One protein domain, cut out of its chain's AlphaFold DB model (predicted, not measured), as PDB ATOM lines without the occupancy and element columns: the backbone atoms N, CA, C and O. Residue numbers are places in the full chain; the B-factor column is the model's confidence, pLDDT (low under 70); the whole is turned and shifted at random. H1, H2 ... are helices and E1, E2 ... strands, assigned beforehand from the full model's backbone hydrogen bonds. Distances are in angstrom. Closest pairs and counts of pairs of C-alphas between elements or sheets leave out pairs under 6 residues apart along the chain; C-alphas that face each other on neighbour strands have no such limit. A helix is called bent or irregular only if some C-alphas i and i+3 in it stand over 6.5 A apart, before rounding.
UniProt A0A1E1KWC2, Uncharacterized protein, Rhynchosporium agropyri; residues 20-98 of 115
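This is residues 20 to 98 of the 115 residues of an uncharacterized protein of Rhynchosporium agropyri (UniProt A0A1E1KWC2). A small parallel two-stranded sheet, E1 and E2, shares one end of the domain with H1 and H3, while the longest helix, H2, lies toward the other end, where loop residues 55 to 64 stick out. The 79 printed residues run E1, H1, E2, H2, H3, a mixed class; the whole is only just loose, close to compact, with radius of gyration of the C-alphas 14.4 A and spans of 45 by 31 by 19 A.

E1, residues 20 to 23, begins at C-alpha 20 (-25.820, 29.807, -4.796). H1 is residues 32 to 39, E2 43 to 47, and H2 65 to 80, 22.1 A long. H3, residues 87 to 96, 15.1 A, ends at C-alpha 96 (-34.279, 39.256, 7.358); it is irregular, C-alphas 88 and 91 being 7.5 A apart.

E1 and E2 are parallel at 4 degrees, with N 22 and O 45 within hydrogen-bond range at 2.9 A. E1, H1, E2 form a strand-helix-strand unit, parallel strands joined through a helix, with a right-handed crossover. H1 and H3 touch, the closest C-alphas being Pro 33 and Arg 93, 5.9 A, at a steep tilt of 48 degrees, the same way. H2 is apart from H1 and H3. Every O i to N i+4 pair is within range in H1 and H2, 4 of 6 in H3.

The farthest C-alphas, Arg 41 and Gly 63, are 44.8 A apart. The link E2 to H2 is long, the printed part has no cut, and no printed residue is under 70 in pLDDT.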
ATOM      1  N   ILE A  20     -26.157  28.569  -4.095       93.75
ATOM      2  CA  ILE A  20     -25.820  29.807  -4.796       93.75
ATOM      3  C   ILE A  20     -24.523  30.334  -4.188       93.75
ATOM      4  O   ILE A  20     -24.478  30.600  -2.991       93.75
ATOM      5  N   HIS A  21     -23.487  30.494  -5.007       95.56
ATOM      6  CA  HIS A  21     -22.239  31.140  -4.605       95.56
ATOM      7  C   HIS A  21     -22.162  32.525  -5.257       95.56
ATOM      8  O   HIS A  21     -22.192  32.637  -6.483       95.56
ATOM      9  N   ALA A  22     -22.103  33.569  -4.433       94.88
ATOM     10  CA  ALA A  22     -22.021  34.965  -4.840       94.88
ATOM     11  C   ALA A  22     -20.728  35.577  -4.296       94.88
ATOM     12  O   ALA A  22     -20.473  35.520  -3.093       94.88
ATOM     13  N   ARG A  23     -19.906  36.153  -5.172       95.06
ATOM     14  CA  ARG A  23     -18.628  36.744  -4.782       95.06
ATOM     15  C   ARG A  23     -18.324  37.975  -5.624       95.06
ATOM     16  O   ARG A  23     -18.377  37.870  -6.848       95.06
ATOM     17  N   GLU A  24     -17.942  39.068  -4.964       93.50
ATOM     18  CA  GLU A  24     -17.512  40.328  -5.599       93.50
ATOM     19  C   GLU A  24     -18.583  40.897  -6.551       93.50
ATOM     20  O   GLU A  24     -18.300  41.264  -7.691       93.50
ATOM     21  N   LEU A  25     -19.842  40.912  -6.105       94.06
ATOM     22  CA  LEU A  25     -20.983  41.440  -6.856       94.06
ATOM     23  C   LEU A  25     -21.400  42.853  -6.416       94.06
ATOM     24  O   LEU A  25     -22.384  43.383  -6.944       94.06
ATOM     25  N   LEU A  26     -20.712  43.478  -5.455       91.50
ATOM     26  CA  LEU A  26     -20.912  44.897  -5.136       91.50
ATOM     27  C   LEU A  26     -20.831  45.755  -6.406       91.50
ATOM     28  O   LEU A  26     -20.099  45.446  -7.347       91.50
ATOM     29  N   GLY A  27     -21.660  46.793  -6.487       90.50
ATOM     30  CA  GLY A  27     -21.786  47.603  -7.700       90.50
ATOM     31  C   GLY A  27     -22.426  46.882  -8.897       90.50
ATOM     32  O   GLY A  27     -22.561  47.488  -9.949       90.50
ATOM     33  N   SER A  28     -22.854  45.616  -8.773       90.44
ATOM     34  CA  SER A  28     -23.510  44.860  -9.860       90.44
ATOM     35  C   SER A  28     -25.003  44.607  -9.623       90.44
ATOM     36  O   SER A  28     -25.701  44.101 -10.503       90.44
ATOM     37  N   MET A  29     -25.517  44.936  -8.434       87.50
ATOM     38  CA  MET A  29     -26.922  44.756  -8.070       87.50
ATOM     39  C   MET A  29     -27.487  46.012  -7.408       87.50
ATOM     40  O   MET A  29     -26.904  46.550  -6.470       87.50
ATOM     41  N   SER A  30     -28.668  46.430  -7.866       85.75
ATOM     42  CA  SER A  30     -29.389  47.589  -7.327       85.75
ATOM     43  C   SER A  30     -30.241  47.273  -6.093       85.75
ATOM     44  O   SER A  30     -30.543  48.166  -5.314       85.75
ATOM     45  N   ASP A  31     -30.640  46.011  -5.887       92.06
ATOM     46  CA  ASP A  31     -31.513  45.609  -4.773       92.06
ATOM     47  C   ASP A  31     -31.087  44.255  -4.184       92.06
ATOM     48  O   ASP A  31     -31.575  43.179  -4.556       92.06
ATOM     49  N   TRP A  32     -30.139  44.329  -3.251       93.62
ATOM     50  CA  TRP A  32     -29.615  43.186  -2.505       93.62
ATOM     51  C   TRP A  32     -30.662  42.494  -1.618       93.62
ATOM     52  O   TRP A  32     -30.776  41.271  -1.687       93.62
ATOM     53  N   PRO A  33     -31.475  43.197  -0.803       93.88
ATOM     54  CA  PRO A  33     -32.525  42.540  -0.021       93.88
ATOM     55  C   PRO A  33     -33.469  41.688  -0.880       93.88
ATOM     56  O   PRO A  33     -33.769  40.542  -0.539       93.88
ATOM     57  N   LYS A  34     -33.898  42.204  -2.036       93.88
ATOM     58  CA  LYS A  34     -34.765  41.457  -2.951       93.88
ATOM     59  C   LYS A  34     -34.062  40.262  -3.585       93.88
ATOM     60  O   LYS A  34     -34.726  39.252  -3.832       93.88
ATOM     61  N   SER A  35     -32.760  40.347  -3.869       92.81
ATOM     62  CA  SER A  35     -32.001  39.201  -4.385       92.81
ATOM     63  C   SER A  35     -31.931  38.075  -3.348       92.81
ATOM     64  O   SER A  35     -32.201  36.926  -3.700       92.81
ATOM     65  N   TYR A  36     -31.732  38.402  -2.066       94.88
ATOM     66  CA  TYR A  36     -31.754  37.427  -0.972       94.88
ATOM     67  C   TYR A  36     -33.130  36.779  -0.769       94.88
ATOM     68  O   TYR A  36     -33.239  35.560  -0.667       94.88
ATOM     69  N   VAL A  37     -34.217  37.555  -0.809       94.25
ATOM     70  CA  VAL A  37     -35.580  36.988  -0.740       94.25
ATOM     71  C   VAL A  37     -35.839  36.023  -1.903       94.25
ATOM     72  O   VAL A  37     -36.467  34.975  -1.738       94.25
ATOM     73  N   LYS A  38     -35.335  36.339  -3.101       90.75
ATOM     74  CA  LYS A  38     -35.457  35.452  -4.265       90.75
ATOM     75  C   LYS A  38     -34.620  34.181  -4.133       90.75
ATOM     76  O   LYS A  38     -35.035  33.170  -4.705       90.75
ATOM     77  N   SER A  39     -33.486  34.229  -3.434       91.19
ATOM     78  CA  SER A  39     -32.574  33.096  -3.253       91.19
ATOM     79  C   SER A  39     -32.906  32.214  -2.047       91.19
ATOM     80  O   SER A  39     -32.406  31.097  -1.996       91.19
ATOM     81  N   PHE A  40     -33.800  32.648  -1.148       90.25
ATOM     82  CA  PHE A  40     -34.169  31.967   0.107       90.25
ATOM     83  C   PHE A  40     -34.495  30.464  -0.006       90.25
ATOM     84  O   PHE A  40     -34.374  29.713   0.957       90.25
ATOM     85  N   ARG A  41     -34.888  29.993  -1.192       87.94
ATOM     86  CA  ARG A  41     -35.196  28.578  -1.451       87.94
ATOM     87  C   ARG A  41     -33.966  27.663  -1.456       87.94
ATOM     88  O   ARG A  41     -34.131  26.454  -1.339       87.94
ATOM     89  N   TRP A  42     -32.771  28.216  -1.628       90.56
ATOM     90  CA  TRP A  42     -31.523  27.471  -1.787       90.56
ATOM     91  C   TRP A  42     -30.524  27.861  -0.708       90.56
ATOM     92  O   TRP A  42     -30.654  28.905  -0.074       90.56
ATOM     93  N   ARG A  43     -29.486  27.043  -0.510       93.50
ATOM     94  CA  ARG A  43     -28.354  27.465   0.319       93.50
ATOM     95  C   ARG A  43     -27.623  28.595  -0.397       93.50
ATOM     96  O   ARG A  43     -27.537  28.592  -1.625       93.50
ATOM     97  N   ILE A  44     -27.076  29.532   0.366       95.56
ATOM     98  CA  ILE A  44     -26.292  30.633  -0.181       95.56
ATOM     99  C   ILE A  44     -24.966  30.761   0.555       95.56
ATOM    100  O   ILE A  44     -24.900  30.606   1.774       95.56
ATOM    101  N   ASP A  45     -23.932  31.046  -0.219       96.31
ATOM    102  CA  ASP A  45     -22.630  31.505   0.229       96.31
ATOM    103  C   ASP A  45     -22.358  32.847  -0.459       96.31
ATOM    104  O   ASP A  45     -22.508  32.959  -1.678       96.31
ATOM    105  N   CYS A  46     -22.051  33.881   0.324       96.06
ATOM    106  CA  CYS A  46     -21.920  35.250  -0.163       96.06
ATOM    107  C   CYS A  46     -20.676  35.911   0.433       96.06
ATOM    108  O   CYS A  46     -20.533  35.989   1.653       96.06
ATOM    109  N   SER A  47     -19.789  36.392  -0.439       95.62
ATOM    110  CA  SER A  47     -18.510  36.999  -0.078       95.62
ATOM    111  C   SER A  47     -18.332  38.328  -0.802       95.62
ATOM    112  O   SER A  47     -18.010  38.353  -1.987       95.62
ATOM    113  N   GLU A  48     -18.446  39.429  -0.070       94.88
ATOM    114  CA  GLU A  48     -18.175  40.773  -0.584       94.88
ATOM    115  C   GLU A  48     -17.064  41.434   0.238       94.88
ATOM    116  O   GLU A  48     -17.008  41.226   1.457       94.88
ATOM    117  N   PRO A  49     -16.184  42.232  -0.380       91.94
ATOM    118  CA  PRO A  49     -15.273  43.091   0.355       91.94
ATOM    119  C   PRO A  49     -16.031  44.244   1.027       91.94
ATOM    120  O   PRO A  49     -17.086  44.693   0.576       91.94
ATOM    121  N   GLY A  50     -15.473  44.733   2.134       89.19
ATOM    122  CA  GLY A  50     -15.919  45.985   2.737       89.19
ATOM    123  C   GLY A  50     -15.472  47.176   1.894       89.19
ATOM    124  O   GLY A  50     -14.364  47.171   1.363       89.19
ATOM    125  N   LEU A  51     -16.324  48.198   1.795       90.81
ATOM    126  CA  LEU A  51     -16.005  49.409   1.040       90.81
ATOM    127  C   LEU A  51     -14.937  50.265   1.731       90.81
ATOM    128  O   LEU A  51     -14.087  50.876   1.082       90.81
ATOM    129  N   TYR A  52     -14.998  50.316   3.060       89.81
ATOM    130  CA  TYR A  52     -14.128  51.147   3.875       89.81
ATOM    131  C   TYR A  52     -12.955  50.332   4.405       89.81
ATOM    132  O   TYR A  52     -13.131  49.347   5.122       89.81
ATOM    133  N   PHE A  53     -11.749  50.767   4.049       88.94
ATOM    134  CA  PHE A  53     -10.522  50.129   4.494       88.94
ATOM    135  C   PHE A  53     -10.194  50.493   5.941       88.94
ATOM    136  O   PHE A  53     -10.229  51.657   6.345       88.94
ATOM    137  N   GLU A  54      -9.795  49.474   6.694       87.00
ATOM    138  CA  GLU A  54      -9.273  49.582   8.051       87.00
ATOM    139  C   GLU A  54      -7.910  48.883   8.117       87.00
ATOM    140  O   GLU A  54      -7.649  47.928   7.383       87.00
ATOM    141  N   SER A  55      -7.027  49.353   8.998       86.00
ATOM    142  CA  SER A  55      -5.696  48.776   9.194       86.00
ATOM    143  C   SER A  55      -5.467  48.430  10.660       86.00
ATOM    144  O   SER A  55      -5.764  49.222  11.552       86.00
ATOM    145  N   PHE A  56      -4.880  47.258  10.911       84.81
ATOM    146  CA  PHE A  56      -4.452  46.841  12.253       84.81
ATOM    147  C   PHE A  56      -3.173  47.540  12.719       84.81
ATOM    148  O   PHE A  56      -2.862  47.514  13.906       84.81
ATOM    149  N   PHE A  57      -2.418  48.141  11.796       85.12
ATOM    150  CA  PHE A  57      -1.122  48.754  12.091       85.12
ATOM    151  C   PHE A  57      -1.219  50.253  12.392       85.12
ATOM    152  O   PHE A  57      -0.247  50.846  12.854       85.12
ATOM    153  N   GLY A  58      -2.375  50.876  12.147       85.44
ATOM    154  CA  GLY A  58      -2.599  52.280  12.465       85.44
ATOM    155  C   GLY A  58      -3.847  52.859  11.811       85.44
ATOM    156  O   GLY A  58      -4.477  52.245  10.953       85.44
ATOM    157  N   THR A  59      -4.195  54.078  12.211       89.88
ATOM    158  CA  THR A  59      -5.330  54.811  11.647       89.88
ATOM    159  C   THR A  59      -4.968  55.398  10.287       89.88
ATOM    160  O   THR A  59      -3.959  56.087  10.147       89.88
ATOM    161  N   LEU A  60      -5.826  55.188   9.289       89.81
ATOM    162  CA  LEU A  60      -5.687  55.830   7.984       89.81
ATOM    163  C   LEU A  60      -6.089  57.314   8.094       89.81
ATOM    164  O   LEU A  60      -7.204  57.633   8.517       89.81
ATOM    165  N   GLY A  61      -5.187  58.232   7.741       89.75
ATOM    166  CA  GLY A  61      -5.468  59.676   7.717       89.75
ATOM    167  C   GLY A  61      -6.485  60.064   6.636       89.75
ATOM    168  O   GLY A  61      -6.721  59.299   5.707       89.75
ATOM    169  N   GLU A  62      -7.090  61.251   6.730       87.38
ATOM    170  CA  GLU A  62      -8.137  61.706   5.790       87.38
ATOM    171  C   GLU A  62      -7.671  61.776   4.326       87.38
ATOM    172  O   GLU A  62      -8.445  61.476   3.425       87.38
ATOM    173  N   GLY A  63      -6.394  62.087   4.081       90.81
ATOM    174  CA  GLY A  63      -5.798  62.086   2.740       90.81
ATOM    175  C   GLY A  63      -5.257  60.731   2.272       90.81
ATOM    176  O   GLY A  63      -4.564  60.678   1.258       90.81
ATOM    177  N   HIS A  64      -5.489  59.642   3.016       91.62
ATOM    178  CA  HIS A  64      -4.980  58.323   2.638       91.62
ATOM    179  C   HIS A  64      -5.701  57.807   1.377       91.62
ATOM    180  O   HIS A  64      -6.934  57.855   1.348       91.62
ATOM    181  N   PRO A  65      -4.986  57.260   0.371       90.56
ATOM    182  CA  PRO A  65      -5.592  56.784  -0.876       90.56
ATOM    183  C   PRO A  65      -6.789  55.847  -0.670       90.56
ATOM    184  O   PRO A  65      -7.818  56.020  -1.313       90.56
ATOM    185  N   ASP A  66      -6.700  54.925   0.287       88.88
ATOM    186  CA  ASP A  66      -7.780  53.976   0.582       88.88
ATOM    187  C   ASP A  66      -9.055  54.640   1.137       88.88
ATOM    188  O   ASP A  66     -10.165  54.184   0.862       88.88
ATOM    189  N   LYS A  67      -8.931  55.748   1.886       90.88
ATOM    190  CA  LYS A  67     -10.104  56.518   2.333       90.88
ATOM    191  C   LYS A  67     -10.733  57.291   1.180       90.88
ATOM    192  O   LYS A  67     -11.954  57.311   1.051       90.88
ATOM    193  N   LEU A  68      -9.896  57.894   0.334       93.00
ATOM    194  CA  LEU A  68     -10.348  58.602  -0.863       93.00
ATOM    195  C   LEU A  68     -11.055  57.649  -1.835       93.00
ATOM    196  O   LEU A  68     -12.066  58.022  -2.421       93.00
ATOM    197  N   TRP A  69     -10.577  56.407  -1.950       91.56
ATOM    198  CA  TRP A  69     -11.226  55.366  -2.742       91.56
ATOM    199  C   TRP A  69     -12.647  55.066  -2.257       91.56
ATOM    200  O   TRP A  69     -13.577  55.083  -3.058       91.56
ATOM    201  N   GLY A  70     -12.835  54.849  -0.949       91.62
ATOM    202  CA  GLY A  70     -14.166  54.614  -0.379       91.62
ATOM    203  C   GLY A  70     -15.133  55.776  -0.639       91.62
ATOM    204  O   GLY A  70     -16.277  55.547  -1.025       91.62
ATOM    205  N   ALA A  71     -14.661  57.020  -0.507       91.75
ATOM    206  CA  ALA A  71     -15.460  58.209  -0.815       91.75
ATOM    207  C   ALA A  71     -15.847  58.292  -2.304       91.75
ATOM    208  O   ALA A  71     -17.008  58.544  -2.616       91.75
ATOM    209  N   ALA A  72     -14.907  58.022  -3.214       93.38
ATOM    210  CA  ALA A  72     -15.166  58.026  -4.655       93.38
ATOM    211  C   ALA A  72     -16.158  56.929  -5.076       93.38
ATOM    212  O   ALA A  72     -17.013  57.149  -5.930       93.38
ATOM    213  N   MET A  73     -16.077  55.745  -4.465       92.81
ATOM    214  CA  MET A  73     -17.037  54.671  -4.724       92.81
ATOM    215  C   MET A  73     -18.433  54.994  -4.178       92.81
ATOM    216  O   MET A  73     -19.419  54.629  -4.809       92.81
ATOM    217  N   LEU A  74     -18.538  55.702  -3.048       90.69
ATOM    218  CA  LEU A  74     -19.826  56.172  -2.530       90.69
ATOM    219  C   LEU A  74     -20.470  57.218  -3.456       90.69
ATOM    220  O   LEU A  74     -21.682  57.215  -3.648       90.69
ATOM    221  N   GLU A  75     -19.674  58.111  -4.045       92.94
ATOM    222  CA  GLU A  75     -20.156  59.041  -5.074       92.94
ATOM    223  C   GLU A  75     -20.673  58.273  -6.300       92.94
ATOM    224  O   GLU A  75     -21.814  58.469  -6.717       92.94
ATOM    225  N   ALA A  76     -19.890  57.307  -6.794       92.00
ATOM    226  CA  ALA A  76     -20.287  56.453  -7.912       92.00
ATOM    227  C   ALA A  76     -21.546  55.610  -7.621       92.00
ATOM    228  O   ALA A  76     -22.372  55.423  -8.514       92.00
ATOM    229  N   GLU A  77     -21.718  55.120  -6.387       91.50
ATOM    230  CA  GLU A  77     -22.936  54.436  -5.922       91.50
ATOM    231  C   GLU A  77     -24.174  55.312  -6.120       91.50
ATOM    232  O   GLU A  77     -25.165  54.865  -6.709       91.50
ATOM    233  N   ASN A  78     -24.105  56.558  -5.644       89.81
ATOM    234  CA  ASN A  78     -25.225  57.493  -5.692       89.81
ATOM    235  C   ASN A  78     -25.612  57.844  -7.133       89.81
ATOM    236  O   ASN A  78     -26.802  57.906  -7.444       89.81
ATOM    237  N   ASP A  79     -24.625  58.007  -8.012       92.19
ATOM    238  CA  ASP A  79     -24.857  58.325  -9.422       92.19
ATOM    239  C   ASP A  79     -25.403  57.129 -10.214       92.19
ATOM    240  O   ASP A  79     -26.296  57.279 -11.051       92.19
ATOM    241  N   ALA A  80     -24.881  55.926  -9.959       90.12
ATOM    242  CA  ALA A  80     -25.267  54.717 -10.685       90.12
ATOM    243  C   ALA A  80     -26.548  54.058 -10.146       90.12
ATOM    244  O   ALA A  80     -27.156  53.238 -10.840       90.12
ATOM    245  N   GLY A  81     -26.955  54.372  -8.911       89.19
ATOM    246  CA  GLY A  81     -28.044  53.681  -8.216       89.19
ATOM    247  C   GLY A  81     -27.708  52.218  -7.899       89.19
ATOM    248  O   GLY A  81     -28.582  51.347  -7.958       89.19
ATOM    249  N   LEU A  82     -26.434  51.932  -7.616       90.25
ATOM    250  CA  LEU A  82     -25.903  50.593  -7.348       90.25
ATOM    251  C   LEU A  82     -25.163  50.595  -6.019       90.25
ATOM    252  O   LEU A  82     -24.333  51.466  -5.803       90.25
ATOM    253  N   SER A  83     -25.401  49.598  -5.162       88.56
ATOM    254  CA  SER A  83     -24.750  49.570  -3.849       88.56
ATOM    255  C   SER A  83     -23.362  48.946  -3.870       88.56
ATOM    256  O   SER A  83     -23.207  47.789  -4.273       88.56
ATOM    257  N   PHE A  84     -22.381  49.692  -3.361       90.56
ATOM    258  CA  PHE A  84     -20.994  49.266  -3.193       90.56
ATOM    259  C   PHE A  84     -20.699  48.860  -1.740       90.56
ATOM    260  O   PHE A  84     -19.964  47.898  -1.520       90.56
ATOM    261  N   ASP A  85     -21.324  49.498  -0.743       90.62
ATOM    262  CA  ASP A  85     -21.187  49.092   0.667       90.62
ATOM    263  C   ASP A  85     -22.174  47.974   1.044       90.62
ATOM    264  O   ASP A  85     -23.289  48.194   1.528       90.62
ATOM    265  N   VAL A  86     -21.783  46.729   0.763       93.06
ATOM    266  CA  VAL A  86     -22.661  45.556   0.922       93.06
ATOM    267  C   VAL A  86     -22.247  44.675   2.091       93.06
ATOM    268  O   VAL A  86     -23.116  44.247   2.858       93.06
ATOM    269  N   ALA A  87     -20.946  44.403   2.229       93.94
ATOM    270  CA  ALA A  87     -20.416  43.392   3.142       93.94
ATOM    271  C   ALA A  87     -20.920  43.509   4.593       93.94
ATOM    272  O   ALA A  87     -21.356  42.487   5.129       93.94
ATOM    273  N   PRO A  88     -20.973  44.707   5.220       93.81
ATOM    274  CA  PRO A  88     -21.429  44.838   6.608       93.81
ATOM    275  C   PRO A  88     -22.882  44.399   6.838       93.81
ATOM    276  O   PRO A  88     -23.269  44.095   7.965       93.81
ATOM    277  N   TYR A  89     -23.698  44.369   5.782       94.94
ATOM    278  CA  TYR A  89     -25.137  44.140   5.876       94.94
ATOM    279  C   TYR A  89     -25.565  42.737   5.442       94.94
ATOM    280  O   TYR A  89     -26.738  42.397   5.609       94.94
ATOM    281  N   ILE A  90     -24.667  41.921   4.877       96.12
ATOM    282  CA  ILE A  90     -25.014  40.614   4.291       96.12
ATOM    283  C   ILE A  90     -25.721  39.731   5.313       96.12
ATOM    284  O   ILE A  90     -26.833  39.274   5.050       96.12
ATOM    285  N   LYS A  91     -25.118  39.535   6.494       97.50
ATOM    286  CA  LYS A  91     -25.670  38.662   7.536       97.50
ATOM    287  C   LYS A  91     -27.103  39.053   7.903       97.50
ATOM    288  O   LYS A  91     -28.008  38.233   7.786       97.50
ATOM    289  N   GLY A  92     -27.316  40.318   8.267       97.62
ATOM    290  CA  GLY A  92     -28.638  40.808   8.656       97.62
ATOM    291  C   GLY A  92     -29.650  40.760   7.508       97.62
ATOM    292  O   GLY A  92     -30.809  40.425   7.720       97.62
ATOM    293  N   ARG A  93     -29.230  41.037   6.266       96.69
ATOM    294  CA  ARG A  93     -30.108  40.935   5.088       96.69
ATOM    295  C   ARG A  93     -30.517  39.486   4.797       96.69
ATOM    296  O   ARG A  93     -31.669  39.263   4.435       96.69
ATOM    297  N   LEU A  94     -29.619  38.516   4.987       97.31
ATOM    298  CA  LEU A  94     -29.936  37.088   4.887       97.31
ATOM    299  C   LEU A  94     -30.913  36.655   5.987       97.31
ATOM    300  O   LEU A  94     -31.938  36.047   5.690       97.31
ATOM    301  N   GLU A  95     -30.651  37.018   7.242       97.75
ATOM    302  CA  GLU A  95     -31.551  36.715   8.365       97.75
ATOM    303  C   GLU A  95     -32.949  37.320   8.138       97.75
ATOM    304  O   GLU A  95     -33.957  36.624   8.257       97.75
ATOM    305  N   ASN A  96     -33.021  38.578   7.691       96.94
ATOM    306  CA  ASN A  96     -34.279  39.256   7.358       96.94
ATOM    307  C   ASN A  96     -35.025  38.616   6.175       96.94
ATOM    308  O   ASN A  96     -36.251  38.690   6.109       96.94
ATOM    309  N   ALA A  97     -34.308  37.989   5.239       96.12
ATOM    310  CA  ALA A  97     -34.907  37.225   4.146       96.12
ATOM    311  C   ALA A  97     -35.426  35.841   4.590       96.12
ATOM    312  O   ALA A  97     -36.103  35.173   3.809       96.12
ATOM    313  N   GLY A  98     -35.147  35.432   5.833       96.31
ATOM    314  CA  GLY A  98     -35.621  34.193   6.450       96.31
ATOM    315  C   GLY A  98     -34.561  33.099   6.569       96.31
ATOM    316  O   GLY A  98     -34.872  32.026   7.090       96.31
TER     317      GLY A  98